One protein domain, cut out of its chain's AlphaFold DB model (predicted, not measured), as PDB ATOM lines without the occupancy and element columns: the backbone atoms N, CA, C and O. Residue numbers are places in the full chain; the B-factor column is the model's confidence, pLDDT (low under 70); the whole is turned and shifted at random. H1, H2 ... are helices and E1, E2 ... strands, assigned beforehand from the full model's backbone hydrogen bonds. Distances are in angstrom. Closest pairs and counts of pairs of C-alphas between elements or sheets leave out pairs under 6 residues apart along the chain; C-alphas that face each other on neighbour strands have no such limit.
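This is residues 154 to 372 of the 679 residues of the protein "TonB_dep_Rec domain-containing protein" of Fischerella thermalis CCMEE 5273 (UniProt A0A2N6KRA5). One large, twisted sheet makes most of the domain: eight longer strands, E1, E2 and E4 to E9, stand side by side in a wall curved like an open trough, whose edge strands E1 and E9 stay apart. The short strand E3, the small helix H1 and the long link of residues 198 to 211 gather at one end of this wall, near the first residues of E6. The 219 printed residues hold nine named strands and one named helix; along the chain E1 and E2 come first, then H1, then E3 to E9, and the sheet is branched, with E6 having three neighbours, E3, E5 and E7, and with its neighbour pairs antiparallel except for the parallel pair E3 and E6. The class is mostly strand, and the whole is loose and elongated, with a radius of gyration of the C-alphas of 22.9 A and spans of 71 by 41 by 40 A.

The longest strand is E6, residues 267 to 291, 60.8 A, from C-alpha 267 at (305.877, 183.130, 98.828) to C-alpha 291 at (288.671, 219.562, 144.319). On one side of it lie E7, residues 296 to 313, 51.3 A, and E3, residues 212 to 214; on the other side lies E5, residues 240 to 262, 56.1 A. E4 is residues 222 to 235, E2 residues 179 to 190, and E1 residues 157 to 176, 57.4 A, beginning at (282.896, 177.005, 105.538). E8 is residues 329 to 339, E9 residues 344 to 352, and H1 residues 194 to 197.

E4 to E9 form a meander, each strand the antiparallel neighbour of the one before. E6 bends by 75 degrees at residue 277, and its pairing is staggered: with E5 over residues 267 to 289, with E3 over 269 to 270, with E7 over 278 to 291. Across E5 and E6, N 249 and O 280 are 2.7 A apart; across E6 and E7, N 279 and O 311 are 2.8 A apart; across E3 and E6, N 270 and O 212 are 2.7 A apart. E4 and E5 have N 227 and O 248 at 2.8 A, E2 and E4 N 182 and O 230 at 2.8 A, and the hairpin E1 and E2 N 171 and O 183 at 2.8 A. E7 and E8 have N 300 and O 336 at 2.8 A, E8 and E9 N 337 and O 346 at 2.7 A. H1 only grazes the sheet with residues 195 to 197; it is too short for an O i to N i+4 pair, and its one O i to N i+3 pair is within range.

The C-alphas of Glu 264 and Gly 295, the two farthest apart, are 71.9 A apart. The printed part has no cut; the links H1 to E3 and E7 to E8 are long. Mean pLDDT of the printed part is 84.9, and residues 355 to 372 are under 70.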
ATOM      1  N   ASP A 154     283.934 182.792  98.916       79.75
ATOM      2  CA  ASP A 154     284.037 181.651  97.997       79.75
ATOM      3  C   ASP A 154     283.176 180.444  98.425       79.75
ATOM      4  O   ASP A 154     283.259 179.375  97.825       79.75
ATOM      5  N   SER A 155     282.317 180.624  99.434       81.19
ATOM      6  CA  SER A 155     281.467 179.595 100.049       81.19
ATOM      7  C   SER A 155     282.225 178.496 100.803       81.19
ATOM      8  O   SER A 155     281.622 177.483 101.161       81.19
ATOM      9  N   SER A 156     283.519 178.674 101.087       82.25
ATOM     10  CA  SER A 156     284.230 177.794 102.016       82.25
ATOM     11  C   SER A 156     283.747 178.030 103.450       82.25
ATOM     12  O   SER A 156     283.651 179.172 103.904       82.25
ATOM     13  N   THR A 157     283.432 176.950 104.170       84.56
ATOM     14  CA  THR A 157     282.896 177.005 105.538       84.56
ATOM     15  C   THR A 157     283.805 176.258 106.508       84.56
ATOM     16  O   THR A 157     284.282 175.164 106.211       84.56
ATOM     17  N   VAL A 158     284.016 176.843 107.687       85.12
ATOM     18  CA  VAL A 158     284.717 176.232 108.820       85.12
ATOM     19  C   VAL A 158     283.834 176.320 110.052       85.12
ATOM     20  O   VAL A 158     283.304 177.385 110.361       85.12
ATOM     21  N   GLU A 159     283.740 175.208 110.772       87.31
ATOM     22  CA  GLU A 159     283.060 175.115 112.060       87.31
ATOM     23  C   GLU A 159     284.072 174.777 113.157       87.31
ATOM     24  O   GLU A 159     284.939 173.918 112.979       87.31
ATOM     25  N   GLN A 160     283.973 175.463 114.293       84.19
ATOM     26  CA  GLN A 160     284.795 175.205 115.468       84.19
ATOM     27  C   GLN A 160     283.950 175.341 116.727       84.19
ATOM     28  O   GLN A 160     283.338 176.379 116.961       84.19
ATOM     29  N   SER A 161     283.988 174.312 117.567       88.94
ATOM     30  CA  SER A 161     283.375 174.317 118.889       88.94
ATOM     31  C   SER A 161     284.434 174.293 119.986       88.94
ATOM     32  O   SER A 161     285.556 173.809 119.801       88.94
ATOM     33  N   GLY A 162     284.098 174.843 121.146       89.25
ATOM     34  CA  GLY A 162     284.990 174.850 122.292       89.25
ATOM     35  C   GLY A 162     284.251 175.041 123.604       89.25
ATOM     36  O   GLY A 162     283.349 175.865 123.709       89.25
ATOM     37  N   THR A 163     284.692 174.313 124.629       93.25
ATOM     38  CA  THR A 163     284.228 174.496 126.005       93.25
ATOM     39  C   THR A 163     285.395 174.930 126.882       93.25
ATOM     40  O   THR A 163     286.467 174.320 126.861       93.25
ATOM     41  N   THR A 164     285.192 175.976 127.679       93.69
ATOM     42  CA  THR A 164     286.195 176.489 128.616       93.69
ATOM     43  C   THR A 164     285.655 176.520 130.039       93.69
ATOM     44  O   THR A 164     284.486 176.812 130.275       93.69
ATOM     45  N   LEU A 165     286.527 176.185 130.994       95.94
ATOM     46  CA  LEU A 165     286.253 176.243 132.426       95.94
ATOM     47  C   LEU A 165     287.066 177.384 133.035       95.94
ATOM     48  O   LEU A 165     288.298 177.309 133.054       95.94
ATOM     49  N   ASN A 166     286.377 178.396 133.551       97.12
ATOM     50  CA  ASN A 166     286.925 179.672 133.992       97.12
ATOM     51  C   ASN A 166     286.668 179.866 135.500       97.12
ATOM     52  O   ASN A 166     285.655 180.456 135.882       97.12
ATOM     53  N   PRO A 167     287.538 179.331 136.380       97.75
ATOM     54  CA  PRO A 167     287.465 179.595 137.812       97.75
ATOM     55  C   PRO A 167     287.938 181.014 138.148       97.75
ATOM     56  O   PRO A 167     288.844 181.557 137.502       97.75
ATOM     57  N   SER A 168     287.373 181.578 139.209       98.25
ATOM     58  CA  SER A 168     287.796 182.845 139.790       98.25
ATOM     59  C   SER A 168     287.762 182.812 141.316       98.25
ATOM     60  O   SER A 168     286.940 182.145 141.943       98.25
ATOM     61  N   LEU A 169     288.689 183.541 141.924       98.56
ATOM     62  CA  LEU A 169     288.766 183.744 143.358       98.56
ATOM     63  C   LEU A 169     289.158 185.193 143.620       98.56
ATOM     64  O   LEU A 169     290.209 185.653 143.177       98.56
ATOM     65  N   HIS A 170     288.320 185.910 144.354       98.44
ATOM     66  CA  HIS A 170     288.530 187.305 144.704       98.44
ATOM     67  C   HIS A 170     288.477 187.460 146.215       98.44
ATOM     68  O   HIS A 170     287.575 186.961 146.873       98.44
ATOM     69  N   TYR A 171     289.435 188.176 146.776       98.62
ATOM     70  CA  TYR A 171     289.500 188.488 148.188       98.62
ATOM     71  C   TYR A 171     289.530 190.001 148.362       98.62
ATOM     72  O   TYR A 171     290.357 190.696 147.768       98.62
ATOM     73  N   LYS A 172     288.616 190.513 149.181       98.50
ATOM     74  CA  LYS A 172     288.512 191.917 149.559       98.50
ATOM     75  C   LYS A 172     288.766 192.031 151.055       98.50
ATOM     76  O   LYS A 172     288.092 191.382 151.853       98.50
ATOM     77  N   TYR A 173     289.690 192.910 151.419       98.31
ATOM     78  CA  TYR A 173     289.965 193.271 152.799       98.31
ATOM     79  C   TYR A 173     289.765 194.777 153.002       98.31
ATOM     80  O   TYR A 173     290.505 195.600 152.463       98.31
ATOM     81  N   GLN A 174     288.749 195.138 153.780       97.75
ATOM     82  CA  GLN A 174     288.506 196.491 154.268       97.75
ATOM     83  C   GLN A 174     289.458 196.781 155.442       97.75
ATOM     84  O   GLN A 174     289.091 196.607 156.601       97.75
ATOM     85  N   MET A 175     290.692 197.192 155.135       94.81
ATOM     86  CA  MET A 175     291.737 197.478 156.133       94.81
ATOM     87  C   MET A 175     291.330 198.604 157.089       94.81
ATOM     88  O   MET A 175     291.501 198.497 158.299       94.81
ATOM     89  N   PHE A 176     290.768 199.676 156.528       94.81
ATOM     90  CA  PHE A 176     290.266 200.851 157.243       94.81
ATOM     91  C   PHE A 176     288.983 201.340 156.555       94.81
ATOM     92  O   PHE A 176     288.751 200.959 155.407       94.81
ATOM     93  N   PRO A 177     288.158 202.216 157.164       93.50
ATOM     94  CA  PRO A 177     286.928 202.719 156.533       93.50
ATOM     95  C   PRO A 177     287.131 203.318 155.134       93.50
ATOM     96  O   PRO A 177     286.231 203.283 154.302       93.50
ATOM     97  N   THR A 178     288.331 203.829 154.859       95.50
ATOM     98  CA  THR A 178     288.696 204.464 153.593       95.50
ATOM     99  C   THR A 178     289.730 203.687 152.778       95.50
ATOM    100  O   THR A 178     290.087 204.156 151.700       95.50
ATOM    101  N   THR A 179     290.183 202.514 153.236       97.31
ATOM    102  CA  THR A 179     291.261 201.739 152.596       97.31
ATOM    103  C   THR A 179     290.809 200.317 152.301       97.31
ATOM    104  O   THR A 179     290.402 199.585 153.208       97.31
ATOM    105  N   VAL A 180     290.923 199.902 151.041       97.94
ATOM    106  CA  VAL A 180     290.538 198.566 150.580       97.94
ATOM    107  C   VAL A 180     291.717 197.901 149.896       97.94
ATOM    108  O   VAL A 180     292.261 198.418 148.925       97.94
ATOM    109  N   PHE A 181     292.068 196.710 150.361       98.50
ATOM    110  CA  PHE A 181     292.966 195.810 149.659       98.50
ATOM    111  C   PHE A 181     292.167 194.761 148.888       98.50
ATOM    112  O   PHE A 181     291.157 194.243 149.373       98.50
ATOM    113  N   ARG A 182     292.619 194.441 147.678       98.50
ATOM    114  CA  ARG A 182     292.020 193.433 146.804       98.50
ATOM    115  C   ARG A 182     293.100 192.493 146.300       98.50
ATOM    116  O   ARG A 182     294.136 192.941 145.823       98.50
ATOM    117  N   LEU A 183     292.818 191.202 146.363       98.56
ATOM    118  CA  LEU A 183     293.591 190.149 145.718       98.56
ATOM    119  C   LEU A 183     292.639 189.363 144.822       98.56
ATOM    120  O   LEU A 183     291.501 189.105 145.198       98.56
ATOM    121  N   SER A 184     293.048 189.029 143.611       98.31
ATOM    122  CA  SER A 184     292.211 188.312 142.654       98.31
ATOM    123  C   SER A 184     293.050 187.330 141.862       98.31
ATOM    124  O   SER A 184     294.160 187.656 141.458       98.31
ATOM    125  N   ALA A 185     292.511 186.141 141.632       98.44
ATOM    126  CA  ALA A 185     293.059 185.136 140.742       98.44
ATOM    127  C   ALA A 185     291.926 184.628 139.851       98.44
ATOM    128  O   ALA A 185     290.921 184.136 140.358       98.44
ATOM    129  N   ALA A 186     292.049 184.768 138.536       98.00
ATOM    130  CA  ALA A 186     290.990 184.355 137.621       98.00
ATOM    131  C   ALA A 186     291.555 183.823 136.309       98.00
ATOM    132  O   ALA A 186     292.528 184.363 135.772       98.00
ATOM    133  N   ARG A 187     290.906 182.788 135.772       97.38
ATOM    134  CA  ARG A 187     291.120 182.367 134.391       97.38
ATOM    135  C   ARG A 187     290.186 183.147 133.472       97.38
ATOM    136  O   ARG A 187     288.987 183.219 133.719       97.38
ATOM    137  N   THR A 188     290.728 183.708 132.399       95.00
ATOM    138  CA  THR A 188     289.958 184.392 131.355       95.00
ATOM    139  C   THR A 188     290.327 183.850 129.985       95.00
ATOM    140  O   THR A 188     291.482 183.473 129.758       95.00
ATOM    141  N   VAL A 189     289.376 183.889 129.057       92.69
ATOM    142  CA  VAL A 189     289.581 183.509 127.659       92.69
ATOM    143  C   VAL A 189     289.427 184.729 126.747       92.69
ATOM    144  O   VAL A 189     288.535 185.553 126.939       92.69
ATOM    145  N   ARG A 190     290.321 184.872 125.768       90.44
ATOM    146  CA  ARG A 190     290.216 185.837 124.672       90.44
ATOM    147  C   ARG A 190     290.033 185.061 123.373       90.44
ATOM    148  O   ARG A 190     290.941 184.370 122.916       90.44
ATOM    149  N   ARG A 191     288.841 185.181 122.794       86.31
ATOM    150  CA  ARG A 191     288.499 184.557 121.515       86.31
ATOM    151  C   ARG A 191     289.259 185.235 120.363       86.31
ATOM    152  O   ARG A 191     289.539 186.437 120.461       86.31
ATOM    153  N   PRO A 192     289.617 184.492 119.298       83.56
ATOM    154  CA  PRO A 192     290.121 185.090 118.067       83.56
ATOM    155  C   PRO A 192     289.133 186.128 117.537       83.56
ATOM    156  O   PRO A 192     287.923 185.988 117.721       83.56
ATOM    157  N   LYS A 193     289.628 187.180 116.881       78.38
ATOM    158  CA  LYS A 193     288.720 188.105 116.203       78.38
ATOM    159  C   LYS A 193     288.084 187.389 115.021       78.38
ATOM    160  O   LYS A 193     288.740 186.606 114.341       78.38
ATOM    161  N   PHE A 194     286.840 187.743 114.738       73.75
ATOM    162  CA  PHE A 194     286.095 187.258 113.583       73.75
ATOM    163  C   PHE A 194     286.886 187.354 112.269       73.75
ATOM    164  O   PHE A 194     287.007 186.361 111.560       73.75
ATOM    165  N   ASP A 195     287.525 188.498 112.004       71.00
ATOM    166  CA  ASP A 195     288.331 188.711 110.792       71.00
ATOM    167  C   ASP A 195     289.588 187.815 110.711       71.00
ATOM    168  O   ASP A 195     290.086 187.562 109.617       71.00
ATOM    169  N   ASP A 196     290.101 187.324 111.846       76.12
ATOM    170  CA  ASP A 196     291.304 186.480 111.911       76.12
ATOM    171  C   ASP A 196     290.978 184.992 111.663       76.12
ATOM    172  O   ASP A 196     291.855 184.208 111.289       76.12
ATOM    173  N   PHE A 197     289.714 184.603 111.872       74.12
ATOM    174  CA  PHE A 197     289.223 183.223 111.824       74.12
ATOM    175  C   PHE A 197     288.718 182.793 110.434       74.12
ATOM    176  O   PHE A 197     288.785 181.611 110.095       74.12
ATOM    177  N   VAL A 198     288.234 183.733 109.612       78.88
ATOM    178  CA  VAL A 198     287.666 183.437 108.282       78.88
ATOM    179  C   VAL A 198     288.715 182.773 107.375       78.88
ATOM    180  O   VAL A 198     289.807 183.317 107.225       78.88
ATOM    181  N   PRO A 199     288.407 181.642 106.711       77.44
ATOM    182  CA  PRO A 199     289.352 180.911 105.865       77.44
ATOM    183  C   PRO A 199     289.539 181.573 104.485       77.44
ATOM    184  O   PRO A 199     289.246 180.978 103.457       77.44
ATOM    185  N   PHE A 200     290.025 182.813 104.437       79.19
ATOM    186  CA  PHE A 200     290.294 183.507 103.173       79.19
ATOM    187  C   PHE A 200     291.774 183.430 102.773       79.19
ATOM    188  O   PHE A 200     292.661 183.322 103.623       79.19
ATOM    189  N   ARG A 201     292.046 183.582 101.471       81.31
ATOM    190  CA  ARG A 201     293.384 183.845 100.917       81.31
ATOM    191  C   ARG A 201     293.314 185.022  99.946       81.31
ATOM    192  O   ARG A 201     292.658 184.944  98.917       81.31
ATOM    193  N   GLU A 202     294.007 186.107 100.260       81.62
ATOM    194  CA  GLU A 202     294.211 187.262  99.385       81.62
ATOM    195  C   GLU A 202     295.620 187.184  98.788       81.62
ATOM    196  O   GLU A 202     296.611 187.482  99.458       81.62
ATOM    197  N   THR A 203     295.713 186.772  97.526       82.12
ATOM    198  CA  THR A 203     296.988 186.692  96.802       82.12
ATOM    199  C   THR A 203     297.459 188.089  96.396       82.12
ATOM    200  O   THR A 203     296.756 188.810  95.690       82.12
ATOM    201  N   LYS A 204     298.668 188.459  96.819       82.50
ATOM    202  CA  LYS A 204     299.384 189.683  96.439       82.50
ATOM    203  C   LYS A 204     300.632 189.318  95.625       82.50
ATOM    204  O   LYS A 204     300.621 188.371  94.841       82.50
ATOM    205  N   ASN A 205     301.731 190.056  95.790       82.69
ATOM    206  CA  ASN A 205     302.980 189.782  95.078       82.69
ATOM    207  C   ASN A 205     303.818 188.673  95.739       82.69
ATOM    208  O   ASN A 205     304.760 188.187  95.121       82.69
ATOM    209  N   GLY A 206     303.466 188.232  96.954       77.88
ATOM    210  CA  GLY A 206     304.140 187.134  97.654       77.88
ATOM    211  C   GLY A 206     305.564 187.469  98.097       77.88
ATOM    212  O   GLY A 206     306.346 186.565  98.377       77.88
ATOM    213  N   THR A 207     305.918 188.754  98.139       80.25
ATOM    214  CA  THR A 207     307.210 189.256  98.624       80.25
ATOM    215  C   THR A 207     307.114 189.617 100.105       80.25
ATOM    216  O   THR A 207     306.022 189.825 100.625       80.25
ATOM    217  N   LEU A 208     308.252 189.774 100.790       72.12
ATOM    218  CA  LEU A 208     308.279 190.190 102.200       72.12
ATOM    219  C   LEU A 208     307.527 191.515 102.446       72.12
ATOM    220  O   LEU A 208     306.958 191.719 103.512       72.12
ATOM    221  N   THR A 209     307.514 192.408 101.454       71.19
ATOM    222  CA  THR A 209     306.858 193.722 101.516       71.19
ATOM    223  C   THR A 209     305.395 193.701 101.073       71.19
ATOM    224  O   THR A 209     304.645 194.618 101.404       71.19
ATOM    225  N   GLN A 210     304.974 192.680 100.324       77.44
ATOM    226  CA  GLN A 210     303.601 192.491  99.854       77.44
ATOM    227  C   GLN A 210     303.210 191.008  99.965       77.44
ATOM    228  O   GLN A 210     302.991 190.355  98.934       77.44
ATOM    229  N   PRO A 211     303.142 190.471 101.199       83.50
ATOM    230  CA  PRO A 211     302.819 189.073 101.426       83.50
ATOM    231  C   PRO A 211     301.360 188.791 101.070       83.50
ATOM    232  O   PRO A 211     300.500 189.672 101.166       83.50
ATOM    233  N   ASP A 212     301.079 187.551 100.693       85.38
ATOM    234  CA  ASP A 212     299.706 187.060 100.590       85.38
ATOM    235  C   ASP A 212     299.068 187.113 101.983       85.38
ATOM    236  O   ASP A 212     299.727 186.801 102.969       85.38
ATOM    237  N   VAL A 213     297.809 187.527 102.105       85.19
ATOM    238  CA  VAL A 213     297.134 187.611 103.413       85.19
ATOM    239  C   VAL A 213     296.193 186.431 103.551       85.19
ATOM    240  O   VAL A 213     295.361 186.202 102.677       85.19
ATOM    241  N   ILE A 214     296.322 185.679 104.636       85.44
ATOM    242  CA  ILE A 214     295.594 184.428 104.832       85.44
ATOM    243  C   ILE A 214     294.985 184.429 106.231       85.44
ATOM    244  O   ILE A 214     295.674 184.727 107.208       85.44
ATOM    245  N   GLY A 215     293.698 184.108 106.332       84.81
ATOM    246  CA  GLY A 215     293.059 183.876 107.626       84.81
ATOM    247  C   GLY A 215     293.416 182.503 108.197       84.81
ATOM    248  O   GLY A 215     293.915 181.625 107.490       84.81
ATOM    249  N   ASN A 216     293.188 182.298 109.494       87.62
ATOM    250  CA  ASN A 216     293.565 181.054 110.156       87.62
ATOM    251  C   ASN A 216     292.368 180.410 110.876       87.62
ATOM    252  O   ASN A 216     292.124 180.688 112.053       87.62
ATOM    253  N   PRO A 217     291.669 179.470 110.217       83.31
ATOM    254  CA  PRO A 217     290.555 178.745 110.826       83.31
ATOM    255  C   PRO A 217     290.976 177.779 111.943       83.31
ATOM    256  O   PRO A 217     290.126 177.171 112.579       83.31
ATOM    257  N   LYS A 218     292.281 177.581 112.179       85.62
ATOM    258  CA  LYS A 218     292.810 176.685 113.222       85.62
ATOM    259  C   LYS A 218     293.192 177.431 114.505       85.62
ATOM    260  O   LYS A 218     293.875 176.858 115.357       85.62
ATOM    261  N   LEU A 219     292.816 178.707 114.634       88.75
ATOM    262  CA  LEU A 219     293.133 179.503 115.814       88.75
ATOM    263  C   LEU A 219     292.462 178.931 117.061       88.75
ATOM    264  O   LEU A 219     291.245 178.763 117.146       88.75
ATOM    265  N   LYS A 220     293.279 178.689 118.080       90.00
ATOM    266  CA  LYS A 220     292.791 178.372 119.420       90.00
ATOM    267  C   LYS A 220     292.509 179.665 120.184       90.00
ATOM    268  O   LYS A 220     293.270 180.621 120.021       90.00
ATOM    269  N   PRO A 221     291.472 179.710 121.035       90.62
ATOM    270  CA  PRO A 221     291.292 180.810 121.971       90.62
ATOM    271  C   PRO A 221     292.514 180.976 122.879       90.62
ATOM    272  O   PRO A 221     293.092 179.994 123.342       90.62
ATOM    273  N   GLU A 222     292.874 182.220 123.177       93.25
ATOM    274  CA  GLU A 222     293.900 182.511 124.176       93.25
ATOM    275  C   GLU A 222     293.316 182.307 125.564       93.25
ATOM    276  O   GLU A 222     292.371 183.001 125.944       93.25
ATOM    277  N   THR A 223     293.895 181.414 126.361       95.31
ATOM    278  CA  THR A 223     293.536 181.321 127.779       95.31
ATOM    279  C   THR A 223     294.589 181.983 128.632       95.31
ATOM    280  O   THR A 223     295.773 181.964 128.312       95.31
ATOM    281  N   SER A 224     294.169 182.582 129.736       96.81
ATOM    282  CA  SER A 224     295.108 183.223 130.640       96.81
ATOM    283  C   SER A 224     294.678 183.092 132.083       96.81
ATOM    284  O   SER A 224     293.494 183.210 132.378       96.81
ATOM    285  N   ILE A 225     295.638 182.869 132.972       97.81
ATOM    286  CA  ILE A 225     295.435 182.919 134.419       97.81
ATOM    287  C   ILE A 225     296.102 184.200 134.900       97.81
ATOM    288  O   ILE A 225     297.305 184.385 134.717       97.81
ATOM    289  N   GLY A 226     295.309 185.109 135.452       98.00
ATOM    290  CA  GLY A 226     295.772 186.383 135.987       98.00
ATOM    291  C   GLY A 226     295.712 186.388 137.504       98.00
ATOM    292  O   GLY A 226     294.698 185.979 138.066       98.00
ATOM    293  N   VAL A 227     296.772 186.873 138.144       98.50
ATOM    294  CA  VAL A 227     296.798 187.241 139.561       98.50
ATOM    295  C   VAL A 227     296.988 188.747 139.660       98.50
ATOM    296  O   VAL A 227     297.893 189.309 139.041       98.50
ATOM    297  N   GLU A 228     296.139 189.400 140.444       98.25
ATOM    298  CA  GLU A 228     296.126 190.849 140.614       98.25
ATOM    299  C   GLU A 228     296.019 191.191 142.096       98.25
ATOM    300  O   GLU A 228     295.175 190.647 142.807       98.25
ATOM    301  N   ALA A 229     296.860 192.108 142.559       98.50
ATOM    302  CA  ALA A 229     296.817 192.642 143.909       98.50
ATOM    303  C   ALA A 229     296.773 194.164 143.837       98.50
ATOM    304  O   ALA A 229     297.523 194.777 143.078       98.50
ATOM    305  N   GLY A 230     295.909 194.792 144.624       98.19
ATOM    306  CA  GLY A 230     295.815 196.240 144.650       98.19
ATOM    307  C   GLY A 230     295.365 196.787 145.987       98.19
ATOM    308  O   GLY A 230     294.673 196.116 146.751       98.19
ATOM    309  N   ILE A 231     295.769 198.021 146.251       98.31
ATOM    310  CA  ILE A 231     295.320 198.810 147.388       98.31
ATOM    311  C   ILE A 231     294.710 200.107 146.871       98.31
ATOM    312  O   ILE A 231     295.268 200.765 145.993       98.31
ATOM    313  N   GLU A 232     293.551 200.448 147.411       97.94
ATOM    314  CA  GLU A 232     292.823 201.669 147.110       97.94
ATOM    315  C   GLU A 232     292.610 202.450 148.402       97.94
ATOM    316  O   GLU A 232     292.147 201.904 149.405       97.94
ATOM    317  N   GLN A 233     292.944 203.732 148.367       96.44
ATOM    318  CA  GLN A 233     292.713 204.686 149.436       96.44
ATOM    319  C   GLN A 233     291.739 205.743 148.929       96.44
ATOM    320  O   GLN A 233     292.080 206.515 148.042       96.44
ATOM    321  N   SER A 234     290.553 205.814 149.519       95.25
ATOM    322  CA  SER A 234     289.580 206.881 149.277       95.25
ATOM    323  C   SER A 234     289.703 208.021 150.297       95.25
ATOM    324  O   SER A 234     290.268 207.849 151.381       95.25
ATOM    325  N   TRP A 235     289.167 209.193 149.972       91.81
ATOM    326  CA  TRP A 235     289.039 210.330 150.888       91.81
ATOM    327  C   TRP A 235     287.808 211.185 150.563       91.81
ATOM    328  O   TRP A 235     287.117 210.974 149.563       91.81
ATOM    329  N   GLY A 236     287.509 212.138 151.452       81.88
ATOM    330  CA  GLY A 236     286.438 213.120 151.269       81.88
ATOM    331  C   GLY A 236     285.056 212.495 151.074       81.88
ATOM    332  O   GLY A 236     284.330 212.930 150.188       81.88
ATOM    333  N   ASN A 237     284.704 211.453 151.835       82.69
ATOM    334  CA  ASN A 237     283.466 210.676 151.654       82.69
ATOM    335  C   ASN A 237     283.314 210.110 150.228       82.69
ATOM    336  O   ASN A 237     282.278 210.283 149.594       82.69
ATOM    337  N   HIS A 238     284.361 209.451 149.715       78.19
ATOM    338  CA  HIS A 238     284.417 208.871 148.362       78.19
ATOM    339  C   HIS A 238     284.368 209.897 147.218       78.19
ATOM    340  O   HIS A 238     284.022 209.562 146.087       78.19
ATOM    341  N   THR A 239     284.746 211.150 147.485       85.56
ATOM    342  CA  THR A 239     284.915 212.169 146.436       85.56
ATOM    343  C   THR A 239     286.299 212.133 145.786       85.56
ATOM    344  O   THR A 239     286.498 212.776 144.755       85.56
ATOM    345  N   GLY A 240     287.236 211.359 146.337       92.44
ATOM    346  CA  GLY A 240     288.492 211.018 145.681       92.44
ATOM    347  C   GLY A 240     289.032 209.654 146.101       92.44
ATOM    348  O   GLY A 240     288.650 209.124 147.148       92.44
ATOM    349  N   ALA A 241     289.890 209.088 145.257       95.88
ATOM    350  CA  ALA A 241     290.563 207.818 145.450       95.88
ATOM    351  C   ALA A 241     291.929 207.779 144.750       95.88
ATOM    352  O   ALA A 241     292.124 208.351 143.675       95.88
ATOM    353  N   PHE A 242     292.864 207.066 145.370       96.88
ATOM    354  CA  PHE A 242     294.159 206.690 144.823       96.88
ATOM    355  C   PHE A 242     294.270 205.168 144.849       96.88
ATOM    356  O   PHE A 242     294.036 204.551 145.889       96.88
ATOM    357  N   GLY A 243     294.641 204.574 143.721       97.19
ATOM    358  CA  GLY A 243     294.805 203.139 143.549       97.19
ATOM    359  C   GLY A 243     296.217 202.787 143.103       97.19
ATOM    360  O   GLY A 243     296.784 203.432 142.224       97.19
ATOM    361  N   LEU A 244     296.770 201.727 143.686       98.00
ATOM    362  CA  LEU A 244     297.979 201.056 143.218       98.00
ATOM    363  C   LEU A 244     297.632 199.590 142.967       98.00
ATOM    364  O   LEU A 244     297.205 198.895 143.885       98.00
ATOM    365  N   ASN A 245     297.834 199.105 141.744       97.94
ATOM    366  CA  ASN A 245     297.531 197.732 141.351       97.94
ATOM    367  C   ASN A 245     298.724 197.098 140.628       97.94
ATOM    368  O   ASN A 245     299.262 197.664 139.683       97.94
ATOM    369  N   ALA A 246     299.125 195.909 141.058       98.00
ATOM    370  CA  ALA A 246     300.117 195.084 140.388       98.00
ATOM    371  C   ALA A 246     299.443 193.821 139.856       98.00
ATOM    372  O   ALA A 246     298.590 193.231 140.522       98.00
ATOM    373  N   PHE A 247     299.844 193.388 138.666       97.44
ATOM    374  CA  PHE A 247     299.276 192.203 138.042       97.44
ATOM    375  C   PHE A 247     300.335 191.355 137.351       97.44
ATOM    376  O   PHE A 247     301.348 191.856 136.854       97.44
ATOM    377  N   TYR A 248     300.060 190.059 137.296       98.06
ATOM    378  CA  TYR A 248     300.833 189.073 136.562       98.06
ATOM    379  C   TYR A 248     299.878 188.093 135.892       98.06
ATOM    380  O   TYR A 248     298.952 187.583 136.517       98.06
ATOM    381  N   ARG A 249     300.098 187.818 134.612       97.75
ATOM    382  CA  ARG A 249     299.231 186.972 133.807       97.75
ATOM    383  C   ARG A 249     300.059 185.984 133.010       97.75
ATOM    384  O   ARG A 249     300.905 186.402 132.224       97.75
ATOM    385  N   TRP A 250     299.778 184.700 133.177       98.00
ATOM    386  CA  TRP A 250     300.248 183.649 132.277       98.00
ATOM    387  C   TRP A 250     299.245 183.506 131.141       98.00
ATOM    388  O   TRP A 250     298.041 183.526 131.389       98.00
ATOM    389  N   ILE A 251     299.732 183.418 129.909       96.62
ATOM    390  CA  ILE A 251     298.926 183.343 128.692       96.62
ATOM    391  C   ILE A 251     299.358 182.110 127.911       96.62
ATOM    392  O   ILE A 251     300.535 181.958 127.591       96.62
ATOM    393  N   ASP A 252     298.390 181.280 127.559       95.38
ATOM    394  CA  ASP A 252     298.563 180.132 126.685       95.38
ATOM    395  C   ASP A 252     298.021 180.453 125.293       95.38
ATOM    396  O   ASP A 252     297.005 181.139 125.147       95.38
ATOM    397  N   ASP A 253     298.719 179.944 124.274       93.62
ATOM    398  CA  ASP A 253     298.336 180.069 122.866       93.62
ATOM    399  C   ASP A 253     298.129 181.522 122.394       93.62
ATOM    400  O   ASP A 253     297.201 181.826 121.649       93.62
ATOM    401  N   LYS A 254     299.043 182.428 122.769       93.69
ATOM    402  CA  LYS A 254     299.034 183.839 122.356       93.69
ATOM    403  C   LYS A 254     298.888 183.980 120.837       93.69
ATOM    404  O   LYS A 254     299.700 183.437 120.105       93.69
ATOM    405  N   ILE A 255     297.905 184.737 120.369       91.62
ATOM    406  CA  ILE A 255     297.631 185.062 118.969       91.62
ATOM    407  C   ILE A 255     298.332 186.368 118.592       91.62
ATOM    408  O   ILE A 255     298.110 187.414 119.216       91.62
ATOM    409  N   GLU A 256     299.152 186.310 117.545       88.75
ATOM    410  CA  GLU A 256     299.759 187.467 116.881       88.75
ATOM    411  C   GLU A 256     299.757 187.273 115.358       88.75
ATOM    412  O   GLU A 256     299.719 186.144 114.867       88.75
ATOM    413  N   ASN A 257     299.807 188.378 114.611       85.44
ATOM    414  CA  ASN A 257     299.948 188.363 113.155       85.44
ATOM    415  C   ASN A 257     301.419 188.236 112.751       85.44
ATOM    416  O   ASN A 257     302.257 189.022 113.201       85.44
ATOM    417  N   GLU A 258     301.727 187.308 111.847       80.00
ATOM    418  CA  GLU A 258     303.097 187.061 111.402       80.00
ATOM    419  C   GLU A 258     303.201 186.847 109.897       80.00
ATOM    420  O   GLU A 258     302.309 186.262 109.288       80.00
ATOM    421  N   ILE A 259     304.310 187.314 109.320       82.94
ATOM    422  CA  ILE A 259     304.688 187.085 107.927       82.94
ATOM    423  C   ILE A 259     305.710 185.951 107.912       82.94
ATOM    424  O   ILE A 259     306.779 186.089 108.502       82.94
ATOM    425  N   ASN A 260     305.395 184.850 107.236       82.12
ATOM    426  CA  ASN A 260     306.283 183.694 107.104       82.12
ATOM    427  C   ASN A 260     306.493 183.349 105.632       82.12
ATOM    428  O   ASN A 260     305.596 183.544 104.817       82.12
ATOM    429  N   LEU A 261     307.668 182.817 105.292       82.75
ATOM    430  CA  LEU A 261     307.903 182.232 103.975       82.75
ATOM    431  C   LEU A 261     307.259 180.846 103.935       82.75
ATOM    432  O   LEU A 261     307.625 179.974 104.723       82.75
ATOM    433  N   ASN A 262     306.324 180.638 103.015       83.00
ATOM    434  CA  ASN A 262     305.787 179.318 102.738       83.00
ATOM    435  C   ASN A 262     306.771 178.564 101.818       83.00
ATOM    436  O   ASN A 262     306.990 178.988 100.681       83.00
ATOM    437  N   PRO A 263     307.393 177.465 102.287       80.25
ATOM    438  CA  PRO A 263     308.416 176.750 101.526       80.25
ATOM    439  C   PRO A 263     307.852 175.986 100.319       80.25
ATOM    440  O   PRO A 263     308.609 175.670  99.407       80.25
ATOM    441  N   GLU A 264     306.547 175.697 100.286       85.88
ATOM    442  CA  GLU A 264     305.919 174.931  99.200       85.88
ATOM    443  C   GLU A 264     305.752 175.766  97.927       85.88
ATOM    444  O   GLU A 264     305.881 175.253  96.818       85.88
ATOM    445  N   ASN A 265     305.476 177.064  98.082       86.00
ATOM    446  CA  ASN A 265     305.249 177.986  96.967       86.00
ATOM    447  C   ASN A 265     306.298 179.112  96.883       86.00
ATOM    448  O   ASN A 265     306.265 179.896  95.936       86.00
ATOM    449  N   ASN A 266     307.232 179.176  97.840       87.00
ATOM    450  CA  ASN A 266     308.264 180.207  97.982       87.00
ATOM    451  C   ASN A 266     307.700 181.642  98.015       87.00
ATOM    452  O   ASN A 266     308.279 182.566  97.437       87.00
ATOM    453  N   ARG A 267     306.551 181.832  98.671       86.56
ATOM    454  CA  ARG A 267     305.877 183.130  98.828       86.56
ATOM    455  C   ARG A 267     305.737 183.490 100.298       86.56
ATOM    456  O   ARG A 267     305.550 182.627 101.150       86.56
ATOM    457  N   TYR A 268     305.819 184.780 100.598       85.31
ATOM    458  CA  TYR A 268     305.552 185.288 101.939       85.31
ATOM    459  C   TYR A 268     304.046 185.376 102.186       85.31
ATOM    460  O   TYR A 268     303.313 185.932 101.371       85.31
ATOM    461  N   GLU A 269     303.604 184.859 103.329       87.62
ATOM    462  CA  GLU A 269     302.206 184.785 103.747       87.62
ATOM    463  C   GLU A 269     302.050 185.429 105.137       87.62
ATOM    464  O   GLU A 269     302.735 185.054 106.091       87.62
ATOM    465  N   GLN A 270     301.160 186.414 105.256       87.94
ATOM    466  CA  GLN A 270     300.758 187.042 106.508       87.94
ATOM    467  C   GLN A 270     299.520 186.337 107.060       87.94
ATOM    468  O   GLN A 270     298.476 186.340 106.409       87.94
ATOM    469  N   SER A 271     299.609 185.789 108.271       87.56
ATOM    470  CA  SER A 271     298.465 185.158 108.939       87.56
ATOM    471  C   SER A 271     298.495 185.330 110.464       87.56
ATOM    472  O   SER A 271     299.578 185.419 111.057       87.56
ATOM    473  N   PRO A 272     297.323 185.383 111.123       89.38
ATOM    474  CA  PRO A 272     297.229 185.279 112.573       89.38
ATOM    475  C   PRO A 272     297.580 183.856 113.015       89.38
ATOM    476  O   PRO A 272     297.112 182.875 112.432       89.38
ATOM    477  N   ARG A 273     298.380 183.705 114.074       89.81
ATOM    478  CA  ARG A 273     298.726 182.385 114.628       89.81
ATOM    479  C   ARG A 273     298.855 182.393 116.142       89.81
ATOM    480  O   ARG A 273     299.271 183.394 116.717       89.81
ATOM    481  N   ASN A 274     298.618 181.238 116.767       92.31
ATOM    482  CA  ASN A 274     298.974 180.989 118.164       92.31
ATOM    483  C   ASN A 274     300.510 180.848 118.305       92.31
ATOM    484  O   ASN A 274     301.045 179.738 118.268       92.31
ATOM    485  N   VAL A 275     301.228 181.970 118.439       90.56
ATOM    486  CA  VAL A 275     302.698 182.059 118.490       90.56
ATOM    487  C   VAL A 275     303.321 181.298 119.658       90.56
ATOM    488  O   VAL A 275     304.432 180.801 119.517       90.56
ATOM    489  N   GLY A 276     302.631 181.155 120.792       92.12
ATOM    490  CA  GLY A 276     303.160 180.400 121.925       92.12
ATOM    491  C   GLY A 276     302.624 180.823 123.281       92.12
ATOM    492  O   GLY A 276     301.651 181.567 123.376       92.12
ATOM    493  N   ASN A 277     303.276 180.334 124.333       95.12
ATOM    494  CA  ASN A 277     302.938 180.698 125.704       95.12
ATOM    495  C   ASN A 277     303.746 181.928 126.111       95.12
ATOM    496  O   ASN A 277     304.917 182.083 125.746       95.12
ATOM    497  N   GLY A 278     303.116 182.803 126.878       95.00
ATOM    498  CA  GLY A 278     303.707 184.056 127.297       95.00
ATOM    499  C   GLY A 278     303.249 184.504 128.670       95.00
ATOM    500  O   GLY A 278     302.421 183.881 129.330       95.00
ATOM    501  N   LYS A 279     303.811 185.623 129.100       95.81
ATOM    502  CA  LYS A 279     303.472 186.299 130.345       95.81
ATOM    503  C   LYS A 279     303.321 187.788 130.099       95.81
ATOM    504  O   LYS A 279     304.035 188.364 129.280       95.81
ATOM    505  N   VAL A 280     302.413 188.410 130.835       95.06
ATOM    506  CA  VAL A 280     302.234 189.863 130.884       95.06
ATOM    507  C   VAL A 280     302.195 190.275 132.337       95.06
ATOM    508  O   VAL A 280     301.520 189.644 133.143       95.06
ATOM    509  N   TYR A 281     302.908 191.331 132.684       96.38
ATOM    510  CA  TYR A 281     302.942 191.842 134.044       96.38
ATOM    511  C   TYR A 281     303.053 193.356 134.027       96.38
ATOM    512  O   TYR A 281     303.500 193.953 133.044       96.38
ATOM    513  N   GLY A 282     302.638 193.985 135.115       94.12
ATOM    514  CA  GLY A 282     302.636 195.431 135.159       94.12
ATOM    515  C   GLY A 282     302.212 196.016 136.485       94.12
ATOM    516  O   GLY A 282     301.836 195.316 137.425       94.12
ATOM    517  N   LEU A 283     302.300 197.338 136.516       96.75
ATOM    518  CA  LEU A 283     301.948 198.179 137.646       96.75
ATOM    519  C   LEU A 283     301.065 199.313 137.138       96.75
ATOM    520  O   LEU A 283     301.388 199.936 136.127       96.75
ATOM    521  N   ARG A 284     299.962 199.567 137.829       96.94
ATOM    522  CA  ARG A 284     298.981 200.594 137.507       96.94
ATOM    523  C   ARG A 284     298.787 201.508 138.702       96.94
ATOM    524  O   ARG A 284     298.661 201.042 139.833       96.94
ATOM    525  N   LEU A 285     298.788 202.798 138.420       97.31
ATOM    526  CA  LEU A 285     298.453 203.859 139.350       97.31
ATOM    527  C   LEU A 285     297.195 204.542 138.837       97.31
ATOM    528  O   LEU A 285     297.151 204.914 137.665       97.31
ATOM    529  N   ASP A 286     296.225 204.735 139.717       97.00
ATOM    530  CA  ASP A 286     294.964 205.404 139.431       97.00
ATOM    531  C   ASP A 286     294.768 206.541 140.438       97.00
ATOM    532  O   ASP A 286     295.035 206.391 141.629       97.00
ATOM    533  N   LEU A 287     294.316 207.694 139.966       96.12
ATOM    534  CA  LEU A 287     294.002 208.849 140.791       96.12
ATOM    535  C   LEU A 287     292.717 209.483 140.277       96.12
ATOM    536  O   LEU A 287     292.593 209.772 139.091       96.12
ATOM    537  N   GLN A 288     291.787 209.768 141.177       95.69
ATOM    538  CA  GLN A 288     290.621 210.589 140.894       95.69
ATOM    539  C   GLN A 288     290.302 211.428 142.125       95.69
ATOM    540  O   GLN A 288     290.302 210.912 143.235       95.69
ATOM    541  N   THR A 289     290.023 212.717 141.971       94.50
ATOM    542  CA  THR A 289     289.613 213.558 143.099       94.50
ATOM    543  C   THR A 289     288.756 214.722 142.648       94.50
ATOM    544  O   THR A 289     289.121 215.457 141.733       94.50
ATOM    545  N   ARG A 290     287.640 214.950 143.342       91.38
ATOM    546  CA  ARG A 290     287.002 216.268 143.344       91.38
ATOM    547  C   ARG A 290     287.882 217.251 144.098       91.38
ATOM    548  O   ARG A 290     288.607 216.852 145.011       91.38
ATOM    549  N   THR A 291     287.796 218.530 143.749       87.69
ATOM    550  CA  THR A 291     288.671 219.562 144.319       87.69
ATOM    551  C   THR A 291     287.943 220.659 145.115       87.69
ATOM    552  O   THR A 291     288.238 221.842 144.927       87.69
ATOM    553  N   PRO A 292     287.031 220.334 146.059       80.00
ATOM    554  CA  PRO A 292     286.427 221.350 146.927       80.00
ATOM    555  C   PRO A 292     287.476 222.052 147.801       80.00
ATOM    556  O   PRO A 292     287.327 223.228 148.116       80.00
ATOM    557  N   PHE A 293     288.577 221.363 148.120       73.56
ATOM    558  CA  PHE A 293     289.731 221.945 148.805       73.56
ATOM    559  C   PHE A 293     290.387 223.080 148.001       73.56
ATOM    560  O   PHE A 293     290.989 223.966 148.587       73.56
ATOM    561  N   LEU A 294     290.211 223.106 146.676       70.50
ATOM    562  CA  LEU A 294     290.672 224.181 145.795       70.50
ATOM    563  C   LEU A 294     289.615 225.248 145.548       70.50
ATOM    564  O   LEU A 294     289.752 226.007 144.598       70.50
ATOM    565  N   GLY A 295     288.529 225.290 146.327       71.50
ATOM    566  CA  GLY A 295     287.406 226.197 146.059       71.50
ATOM    567  C   GLY A 295     286.676 225.892 144.745       71.50
ATOM    568  O   GLY A 295     285.833 226.673 144.316       71.50
ATOM    569  N   LEU A 296     286.975 224.747 144.120       80.69
ATOM    570  CA  LEU A 296     286.392 224.269 142.869       80.69
ATOM    571  C   LEU A 296     285.677 222.931 143.132       80.69
ATOM    572  O   LEU A 296     286.159 221.876 142.712       80.69
ATOM    573  N   PRO A 297     284.541 222.928 143.859       84.81
ATOM    574  CA  PRO A 297     283.833 221.700 144.246       84.81
ATOM    575  C   PRO A 297     283.269 220.913 143.054       84.81
ATOM    576  O   PRO A 297     283.015 219.713 143.173       84.81
ATOM    577  N   ASN A 298     283.109 221.580 141.909       88.38
ATOM    578  CA  ASN A 298     282.591 220.993 140.679       88.38
ATOM    579  C   ASN A 298     283.690 220.522 139.713       88.38
ATOM    580  O   ASN A 298     283.364 220.001 138.648       88.38
ATOM    581  N   LEU A 299     284.968 220.702 140.068       89.31
ATOM    582  CA  LEU A 299     286.106 220.187 139.311       89.31
ATOM    583  C   LEU A 299     286.486 218.800 139.835       89.31
ATOM    584  O   LEU A 299     286.682 218.605 141.037       89.31
ATOM    585  N   THR A 300     286.619 217.849 138.918       94.19
ATOM    586  CA  THR A 300     287.168 216.513 139.146       94.19
ATOM    587  C   THR A 300     288.442 216.375 138.332       94.19
ATOM    588  O   THR A 300     288.420 216.568 137.124       94.19
ATOM    589  N   LEU A 301     289.546 216.032 138.984       94.50
ATOM    590  CA  LEU A 301     290.792 215.650 138.330       94.50
ATOM    591  C   LEU A 301     290.880 214.130 138.311       94.50
ATOM    592  O   LEU A 301     290.556 213.489 139.313       94.50
ATOM    593  N   PHE A 302     291.341 213.553 137.210       95.81
ATOM    594  CA  PHE A 302     291.579 212.120 137.123       95.81
ATOM    595  C   PHE A 302     292.810 211.801 136.285       95.81
ATOM    596  O   PHE A 302     293.217 212.544 135.393       95.81
ATOM    597  N   GLY A 303     293.416 210.663 136.575       96.69
ATOM    598  CA  GLY A 303     294.535 210.165 135.814       96.69
ATOM    599  C   GLY A 303     294.827 208.713 136.123       96.69
ATOM    600  O   GLY A 303     294.541 208.219 137.210       96.69
ATOM    601  N   ASN A 304     295.414 208.028 135.154       96.69
ATOM    602  CA  ASN A 304     295.966 206.702 135.354       96.69
ATOM    603  C   ASN A 304     297.261 206.541 134.567       96.69
ATOM    604  O   ASN A 304     297.448 207.156 133.518       96.69
ATOM    605  N   ILE A 305     298.158 205.702 135.069       95.69
ATOM    606  CA  ILE A 305     299.357 205.284 134.349       95.69
ATOM    607  C   ILE A 305     299.590 203.798 134.578       95.69
ATOM    608  O   ILE A 305     299.573 203.318 135.707       95.69
ATOM    609  N   SER A 306     299.801 203.066 133.489       93.38
ATOM    610  CA  SER A 306     300.077 201.632 133.483       93.38
ATOM    611  C   SER A 306     301.446 201.375 132.875       93.38
ATOM    612  O   SER A 306     301.681 201.749 131.731       93.38
ATOM    613  N   PHE A 307     302.331 200.702 133.603       91.69
ATOM    614  CA  PHE A 307     303.610 200.191 133.110       91.69
ATOM    615  C   PHE A 307     303.450 198.723 132.731       91.69
ATOM    616  O   PHE A 307     302.954 197.935 133.535       91.69
ATOM    617  N   LEU A 308     303.869 198.352 131.520       87.88
ATOM    618  CA  LEU A 308     303.589 197.043 130.932       87.88
ATOM    619  C   LEU A 308     304.883 196.337 130.518       87.88
ATOM    620  O   LEU A 308     305.708 196.892 129.790       87.88
ATOM    621  N   GLY A 309     305.025 195.085 130.941       88.94
ATOM    622  CA  GLY A 309     306.031 194.140 130.471       88.94
ATOM    623  C   GLY A 309     305.370 192.888 129.901       88.94
ATOM    624  O   GLY A 309     304.279 192.498 130.323       88.94
ATOM    625  N   SER A 310     306.016 192.257 128.923       91.31
ATOM    626  CA  SER A 310     305.585 190.958 128.410       91.31
ATOM    627  C   SER A 310     306.737 190.164 127.821       91.31
ATOM    628  O   SER A 310     307.734 190.732 127.381       91.31
ATOM    629  N   GLU A 311     306.566 188.847 127.795       88.94
ATOM    630  CA  GLU A 311     307.457 187.909 127.120       88.94
ATOM    631  C   GLU A 311     306.617 186.779 126.518       88.94
ATOM    632  O   GLU A 311     305.718 186.266 127.180       88.94
ATOM    633  N   VAL A 312     306.911 186.374 125.288       91.62
ATOM    634  CA  VAL A 312     306.383 185.181 124.624       91.62
ATOM    635  C   VAL A 312     307.552 184.329 124.162       91.62
ATOM    636  O   VAL A 312     308.538 184.855 123.643       91.62
ATOM    637  N   LYS A 313     307.438 183.015 124.356       88.75
ATOM    638  CA  LYS A 313     308.330 182.050 123.718       88.75
ATOM    639  C   LYS A 313     307.710 181.645 122.389       88.75
ATOM    640  O   LYS A 313     306.693 180.950 122.377       88.75
ATOM    641  N   ASP A 314     308.307 182.097 121.295       84.94
ATOM    642  CA  ASP A 314     307.816 181.792 119.958       84.94
ATOM    643  C   ASP A 314     308.046 180.308 119.634       84.94
ATOM    644  O   ASP A 314     309.166 179.802 119.723       84.94
ATOM    645  N   LYS A 315     306.976 179.586 119.291       83.88
ATOM    646  CA  LYS A 315     307.022 178.149 118.990       83.88
ATOM    647  C   LYS A 315     307.823 177.838 117.723       83.88
ATOM    648  O   LYS A 315     308.308 176.716 117.615       83.88
ATOM    649  N   ILE A 316     307.946 178.784 116.784       79.06
ATOM    650  CA  ILE A 316     308.659 178.565 115.517       79.06
ATOM    651  C   ILE A 316     310.118 178.998 115.631       79.06
ATOM    652  O   ILE A 316     311.005 178.182 115.400       79.06
ATOM    653  N   SER A 317     310.383 180.255 116.001       79.06
ATOM    654  CA  SER A 317     311.769 180.747 116.086       79.06
ATOM    655  C   SER A 317     312.505 180.260 117.336       79.06
ATOM    656  O   SER A 317     313.732 180.281 117.377       79.06
ATOM    657  N   GLY A 318     311.780 179.831 118.374       80.50
ATOM    658  CA  GLY A 318     312.349 179.469 119.673       80.50
ATOM    659  C   GLY A 318     312.776 180.670 120.522       80.50
ATOM    660  O   GLY A 318     313.175 180.488 121.675       80.50
ATOM    661  N   GLU A 319     312.672 181.887 119.988       79.94
ATOM    662  CA  GLU A 319     313.101 183.113 120.653       79.94
ATOM    663  C   GLU A 319     312.150 183.513 121.784       79.94
ATOM    664  O   GLU A 319     310.925 183.361 121.698       79.94
ATOM    665  N   ILE A 320     312.724 184.080 122.847       81.88
ATOM    666  CA  ILE A 320     311.967 184.774 123.887       81.88
ATOM    667  C   ILE A 320     311.967 186.253 123.531       81.88
ATOM    668  O   ILE A 320     313.010 186.906 123.548       81.88
ATOM    669  N   ARG A 321     310.788 186.783 123.221       84.06
ATOM    670  CA  ARG A 321     310.617 188.169 122.779       84.06
ATOM    671  C   ARG A 321     309.439 188.829 123.468       84.06
ATOM    672  O   ARG A 321     308.568 188.162 124.018       84.06
ATOM    673  N   ARG A 322     309.378 190.155 123.412       83.75
ATOM    674  CA  ARG A 322     308.202 190.899 123.866       83.75
ATOM    675  C   ARG A 322     307.012 190.651 122.930       83.75
ATOM    676  O   ARG A 322     307.194 190.303 121.760       83.75
ATOM    677  N   PHE A 323     305.796 190.837 123.441       85.44
ATOM    678  CA  PHE A 323     304.610 190.856 122.587       85.44
ATOM    679  C   PHE A 323     304.723 191.980 121.562       85.44
ATOM    680  O   PHE A 323     305.149 193.093 121.895       85.44
ATOM    681  N   ARG A 324     304.307 191.695 120.329       81.81
ATOM    682  CA  ARG A 324     304.255 192.710 119.274       81.81
ATOM    683  C   ARG A 324     303.153 193.720 119.594       81.81
ATOM    684  O   ARG A 324     302.153 193.382 120.224       81.81
ATOM    685  N   GLU A 325     303.351 194.965 119.169       76.56
ATOM    686  CA  GLU A 325     302.356 196.041 119.307       76.56
ATOM    687  C   GLU A 325     301.966 196.379 120.763       76.56
ATOM    688  O   GLU A 325     300.907 196.948 121.023       76.56
ATOM    689  N   GLN A 326     302.835 196.060 121.734       80.69
ATOM    690  CA  GLN A 326     302.617 196.402 123.138       80.69
ATOM    691  C   GLN A 326     303.419 197.654 123.554       80.69
ATOM    692  O   GLN A 326     304.654 197.607 123.590       80.69
ATOM    693  N   PRO A 327     302.761 198.755 123.965       80.62
ATOM    694  CA  PRO A 327     303.449 199.930 124.501       80.62
ATOM    695  C   PRO A 327     304.120 199.619 125.852       80.62
ATOM    696  O   PRO A 327     303.655 198.782 126.624       80.62
ATOM    697  N   ALA A 328     305.237 200.282 126.171       81.31
ATOM    698  CA  ALA A 328     305.926 200.127 127.466       81.31
ATOM    699  C   ALA A 328     305.139 200.719 128.646       81.31
ATOM    700  O   ALA A 328     305.241 200.232 129.770       81.31
ATOM    701  N   TYR A 329     304.361 201.763 128.381       84.00
ATOM    702  CA  TYR A 329     303.439 202.351 129.335       84.00
ATOM    703  C   TYR A 329     302.266 202.993 128.599       84.00
ATOM    704  O   TYR A 329     302.383 203.301 127.418       84.00
ATOM    705  N   VAL A 330     301.150 203.200 129.287       87.00
ATOM    706  CA  VAL A 330     300.007 203.986 128.803       87.00
ATOM    707  C   VAL A 330     299.604 204.920 129.927       87.00
ATOM    708  O   VAL A 330     299.494 204.464 131.065       87.00
ATOM    709  N   ALA A 331     299.405 206.202 129.637       91.69
ATOM    710  CA  ALA A 331     298.933 207.155 130.632       91.69
ATOM    711  C   ALA A 331     297.749 207.967 130.116       91.69
ATOM    712  O   ALA A 331     297.672 208.304 128.937       91.69
ATOM    713  N   ASN A 332     296.836 208.294 131.019       93.94
ATOM    714  CA  ASN A 332     295.703 209.169 130.779       93.94
ATOM    715  C   ASN A 332     295.684 210.227 131.871       93.94
ATOM    716  O   ASN A 332     295.838 209.899 133.045       93.94
ATOM    717  N   LEU A 333     295.481 211.479 131.490       94.00
ATOM    718  CA  LEU A 333     295.309 212.596 132.411       94.00
ATOM    719  C   LEU A 333     294.121 213.415 131.940       94.00
ATOM    720  O   LEU A 333     294.013 213.702 130.750       94.00
ATOM    721  N   GLY A 334     293.244 213.810 132.847       92.75
ATOM    722  CA  GLY A 334     292.097 214.614 132.480       92.75
ATOM    723  C   GLY A 334     291.454 215.333 133.647       92.75
ATOM    724  O   GLY A 334     291.809 215.152 134.816       92.75
ATOM    725  N   PHE A 335     290.511 216.190 133.294       93.88
ATOM    726  CA  PHE A 335     289.636 216.845 134.246       93.88
ATOM    727  C   PHE A 335     288.234 216.988 133.669       93.88
ATOM    728  O   PHE A 335     288.081 217.099 132.455       93.88
ATOM    729  N   ASP A 336     287.248 217.054 134.558       93.69
ATOM    730  CA  ASP A 336     285.853 217.373 134.266       93.69
ATOM    731  C   ASP A 336     285.386 218.495 135.197       93.69
ATOM    732  O   ASP A 336     285.599 218.435 136.410       93.69
ATOM    733  N   TYR A 337     284.734 219.514 134.650       90.31
ATOM    734  CA  TYR A 337     284.163 220.636 135.377       90.31
ATOM    735  C   TYR A 337     282.671 220.749 135.093       90.31
ATOM    736  O   TYR A 337     282.248 221.010 133.968       90.31
ATOM    737  N   THR A 338     281.862 220.596 136.137       90.19
ATOM    738  CA  THR A 338     280.413 220.795 136.045       90.19
ATOM    739  C   THR A 338     280.055 222.257 136.332       90.19
ATOM    740  O   THR A 338     280.540 222.843 137.297       90.19
ATOM    741  N   ILE A 339     279.171 222.838 135.521       85.62
ATOM    742  CA  ILE A 339     278.540 224.146 135.739       85.62
ATOM    743  C   ILE A 339     277.052 223.878 136.005       85.62
ATOM    744  O   ILE A 339     276.268 223.792 135.052       85.62
ATOM    745  N   PRO A 340     276.650 223.667 137.273       81.00
ATOM    746  CA  PRO A 340     275.280 223.296 137.617       81.00
ATOM    747  C   PRO A 340     274.243 224.314 137.140       81.00
ATOM    748  O   PRO A 340     273.163 223.922 136.711       81.00
ATOM    749  N   GLU A 341     274.584 225.604 137.157       80.81
ATOM    750  CA  GLU A 341     273.700 226.714 136.788       80.81
ATOM    751  C   GLU A 341     273.220 226.618 135.336       80.81
ATOM    752  O   GLU A 341     272.128 227.076 135.010       80.81
ATOM    753  N   TRP A 342     274.042 226.027 134.468       80.81
ATOM    754  CA  TRP A 342     273.756 225.859 133.042       80.81
ATOM    755  C   TRP A 342     273.465 224.401 132.671       80.81
ATOM    756  O   TRP A 342     273.209 224.108 131.507       80.81
ATOM    757  N   GLY A 343     273.531 223.471 133.633       82.06
ATOM    758  CA  GLY A 343     273.443 222.034 133.363       82.06
ATOM    759  C   GLY A 343     274.553 221.521 132.434       82.06
ATOM    760  O   GLY A 343     274.349 220.541 131.722       82.06
ATOM    761  N   MET A 344     275.710 222.191 132.402       83.00
ATOM    762  CA  MET A 344     276.812 221.881 131.483       83.00
ATOM    763  C   MET A 344     277.937 221.109 132.179       83.00
ATOM    764  O   MET A 344     278.218 221.326 133.357       83.00
ATOM    765  N   ASN A 345     278.628 220.246 131.430       88.69
ATOM    766  CA  ASN A 345     279.883 219.614 131.837       88.69
ATOM    767  C   ASN A 345     280.947 219.872 130.761       88.69
ATOM    768  O   ASN A 345     280.685 219.685 129.573       88.69
ATOM    769  N   PHE A 346     282.127 220.318 131.177       83.50
ATOM    770  CA  PHE A 346     283.285 220.539 130.323       83.50
ATOM    771  C   PHE A 346     284.447 219.678 130.808       83.50
ATOM    772  O   PHE A 346     284.872 219.822 131.950       83.50
ATOM    773  N   GLY A 347     284.994 218.837 129.936       87.38
ATOM    774  CA  GLY A 347     286.134 217.996 130.275       87.38
ATOM    775  C   GLY A 347     287.172 217.931 129.167       87.38
ATOM    776  O   GLY A 347     286.861 218.083 127.984       87.38
ATOM    777  N   LEU A 348     288.423 217.702 129.559       91.25
ATOM    778  CA  LEU A 348     289.537 217.459 128.647       91.25
ATOM    779  C   LEU A 348     290.306 216.236 129.126       91.25
ATOM    780  O   LEU A 348     290.657 216.136 130.299       91.25
ATOM    781  N   THR A 349     290.597 215.323 128.202       91.06
ATOM    782  CA  THR A 349     291.440 214.150 128.454       91.06
ATOM    783  C   THR A 349     292.606 214.137 127.481       91.06
ATOM    784  O   THR A 349     292.434 214.318 126.277       91.06
ATOM    785  N   TYR A 350     293.795 213.886 128.009       88.81
ATOM    786  CA  TYR A 350     295.024 213.701 127.263       88.81
ATOM    787  C   TYR A 350     295.516 212.262 127.435       88.81
ATOM    788  O   TYR A 350     295.782 211.812 128.552       88.81
ATOM    789  N   ASN A 351     295.620 211.539 126.320       89.00
ATOM    790  CA  ASN A 351     296.116 210.167 126.269       89.00
ATOM    791  C   ASN A 351     297.571 210.157 125.782       89.00
ATOM    792  O   ASN A 351     297.899 210.747 124.753       89.00
ATOM    793  N   ILE A 352     298.434 209.473 126.528       84.31
ATOM    794  CA  ILE A 352     299.845 209.284 126.208       84.31
ATOM    795  C   ILE A 352     300.057 207.811 125.879       84.31
ATOM    796  O   ILE A 352     300.022 206.947 126.762       84.31
ATOM    797  N   LEU A 353     300.334 207.553 124.604       78.56
ATOM    798  CA  LEU A 353     300.689 206.244 124.083       78.56
ATOM    799  C   LEU A 353     302.061 206.335 123.391       78.56
ATOM    800  O   LEU A 353     302.147 206.841 122.271       78.56
ATOM    801  N   PRO A 354     303.155 205.907 124.043       73.75
ATOM    802  CA  PRO A 354     304.464 205.854 123.412       73.75
ATOM    803  C   PRO A 354     304.476 204.807 122.292       73.75
ATOM    804  O   PRO A 354     303.770 203.798 122.356       73.75
ATOM    805  N   GLY A 355     305.332 205.032 121.294       56.59
ATOM    806  CA  GLY A 355     305.580 204.057 120.237       56.59
ATOM    807  C   GLY A 355     306.027 202.705 120.803       56.59
ATOM    808  O   GLY A 355     306.693 202.626 121.838       56.59
ATOM    809  N   PHE A 356     305.643 201.637 120.117       61.03
ATOM    810  CA  PHE A 356     306.062 200.270 120.398       61.03
ATOM    811  C   PHE A 356     307.010 199.789 119.300       61.03
ATOM    812  O   PHE A 356     306.954 200.256 118.164       61.03
ATOM    813  N   GLU A 357     307.887 198.847 119.636       46.50
ATOM    814  CA  GLU A 357     308.781 198.238 118.657       46.50
ATOM    815  C   GLU A 357     307.976 197.275 117.775       46.50
ATOM    816  O   GLU A 357     307.325 196.350 118.269       46.50
ATOM    817  N   ASN A 358     307.980 197.523 116.466       45.09
ATOM    818  CA  ASN A 358     307.384 196.638 115.479       45.09
ATOM    819  C   ASN A 358     308.413 196.358 114.386       45.09
ATOM    820  O   ASN A 358     308.671 197.204 113.536       45.09
ATOM    821  N   SER A 359     308.999 195.165 114.388       46.84
ATOM    822  CA  SER A 359     309.890 194.715 113.312       46.84
ATOM    823  C   SER A 359     309.095 194.167 112.119       46.84
ATOM    824  O   SER A 359     309.429 193.111 111.588       46.84
ATOM    825  N   GLN A 360     308.006 194.836 111.719       43.25
ATOM    826  CA  GLN A 360     307.257 194.489 110.510       43.25
ATOM    827  C   GLN A 360     307.295 195.633 109.498       43.25
ATOM    828  O   GLN A 360     306.915 196.763 109.792       43.25
ATOM    829  N   LEU A 361     307.732 195.299 108.285       44.00
ATOM    830  CA  LEU A 361     307.682 196.164 107.112       44.00
ATOM    831  C   LEU A 361     306.218 196.285 106.668       44.00
ATOM    832  O   LEU A 361     305.702 195.414 105.974       44.00
ATOM    833  N   LYS A 362     305.531 197.350 107.089       36.03
ATOM    834  CA  LYS A 362     304.218 197.716 106.544       36.03
ATOM    835  C   LYS A 362     304.403 198.708 105.392       36.03
ATOM    836  O   LYS A 362     304.985 199.769 105.568       36.03
ATOM    837  N   ASP A 363     303.836 198.362 104.239       37.50
ATOM    838  CA  ASP A 363     303.446 199.306 103.180       37.50
ATOM    839  C   ASP A 363     304.570 200.012 102.395       37.50
ATOM    840  O   ASP A 363     304.463 201.188 102.056       37.50
ATOM    841  N   GLY A 364     305.665 199.310 102.080       39.94
ATOM    842  CA  GLY A 364     306.647 199.766 101.075       39.94
ATOM    843  C   GLY A 364     307.379 201.082 101.383       39.94
ATOM    844  O   GLY A 364     308.206 201.523 100.586       39.94
ATOM    845  N   LYS A 365     307.131 201.699 102.540       30.14
ATOM    846  CA  LYS A 365     307.938 202.769 103.111       30.14
ATOM    847  C   LYS A 365     308.842 202.143 104.157       30.14
ATOM    848  O   LYS A 365     308.375 201.441 105.050       30.14
ATOM    849  N   ASN A 366     310.136 202.434 104.070       31.25
ATOM    850  CA  ASN A 366     311.048 202.254 105.191       31.25
ATOM    851  C   ASN A 366     310.668 203.252 106.294       31.25
ATOM    852  O   ASN A 366     311.412 204.184 106.574       31.25
ATOM    853  N   GLU A 367     309.538 203.055 106.964       31.14
ATOM    854  CA  GLU A 367     309.482 203.406 108.374       31.14
ATOM    855  C   GLU A 367     310.079 202.232 109.133       31.14
ATOM    856  O   GLU A 367     309.426 201.472 109.841       31.14
ATOM    857  N   VAL A 368     311.402 202.120 109.006       33.09
ATOM    858  CA  VAL A 368     312.186 201.684 110.145       33.09
ATOM    859  C   VAL A 368     311.984 202.788 111.174       33.09
ATOM    860  O   VAL A 368     312.787 203.711 111.288       33.09
ATOM    861  N   THR A 369     310.901 202.717 111.945       33.88
ATOM    862  CA  THR A 369     310.883 203.351 113.254       33.88
ATOM    863  C   THR A 369     311.852 202.550 114.129       33.88
ATOM    864  O   THR A 369     311.461 201.903 115.094       33.88
ATOM    865  N   LYS A 370     313.156 202.599 113.811       35.78
ATOM    866  CA  LYS A 370     314.222 202.448 114.801       35.78
ATOM    867  C   LYS A 370     314.139 203.711 115.652       35.78
ATOM    868  O   LYS A 370     314.976 204.604 115.582       35.78
ATOM    869  N   LEU A 371     313.090 203.804 116.465       36.31
ATOM    870  CA  LEU A 371     313.267 204.462 117.740       36.31
ATOM    871  C   LEU A 371     314.321 203.612 118.436       36.31
ATOM    872  O   LEU A 371     314.098 202.430 118.690       36.31
ATOM    873  N   ILE A 372     315.502 204.194 118.631       38.03
ATOM    874  CA  ILE A 372     316.580 203.634 119.440       38.03
ATOM    875  C   ILE A 372     316.014 203.419 120.848       38.03
ATOM    876  O   ILE A 372     316.126 204.262 121.729       38.03
TER     877      ILE A 372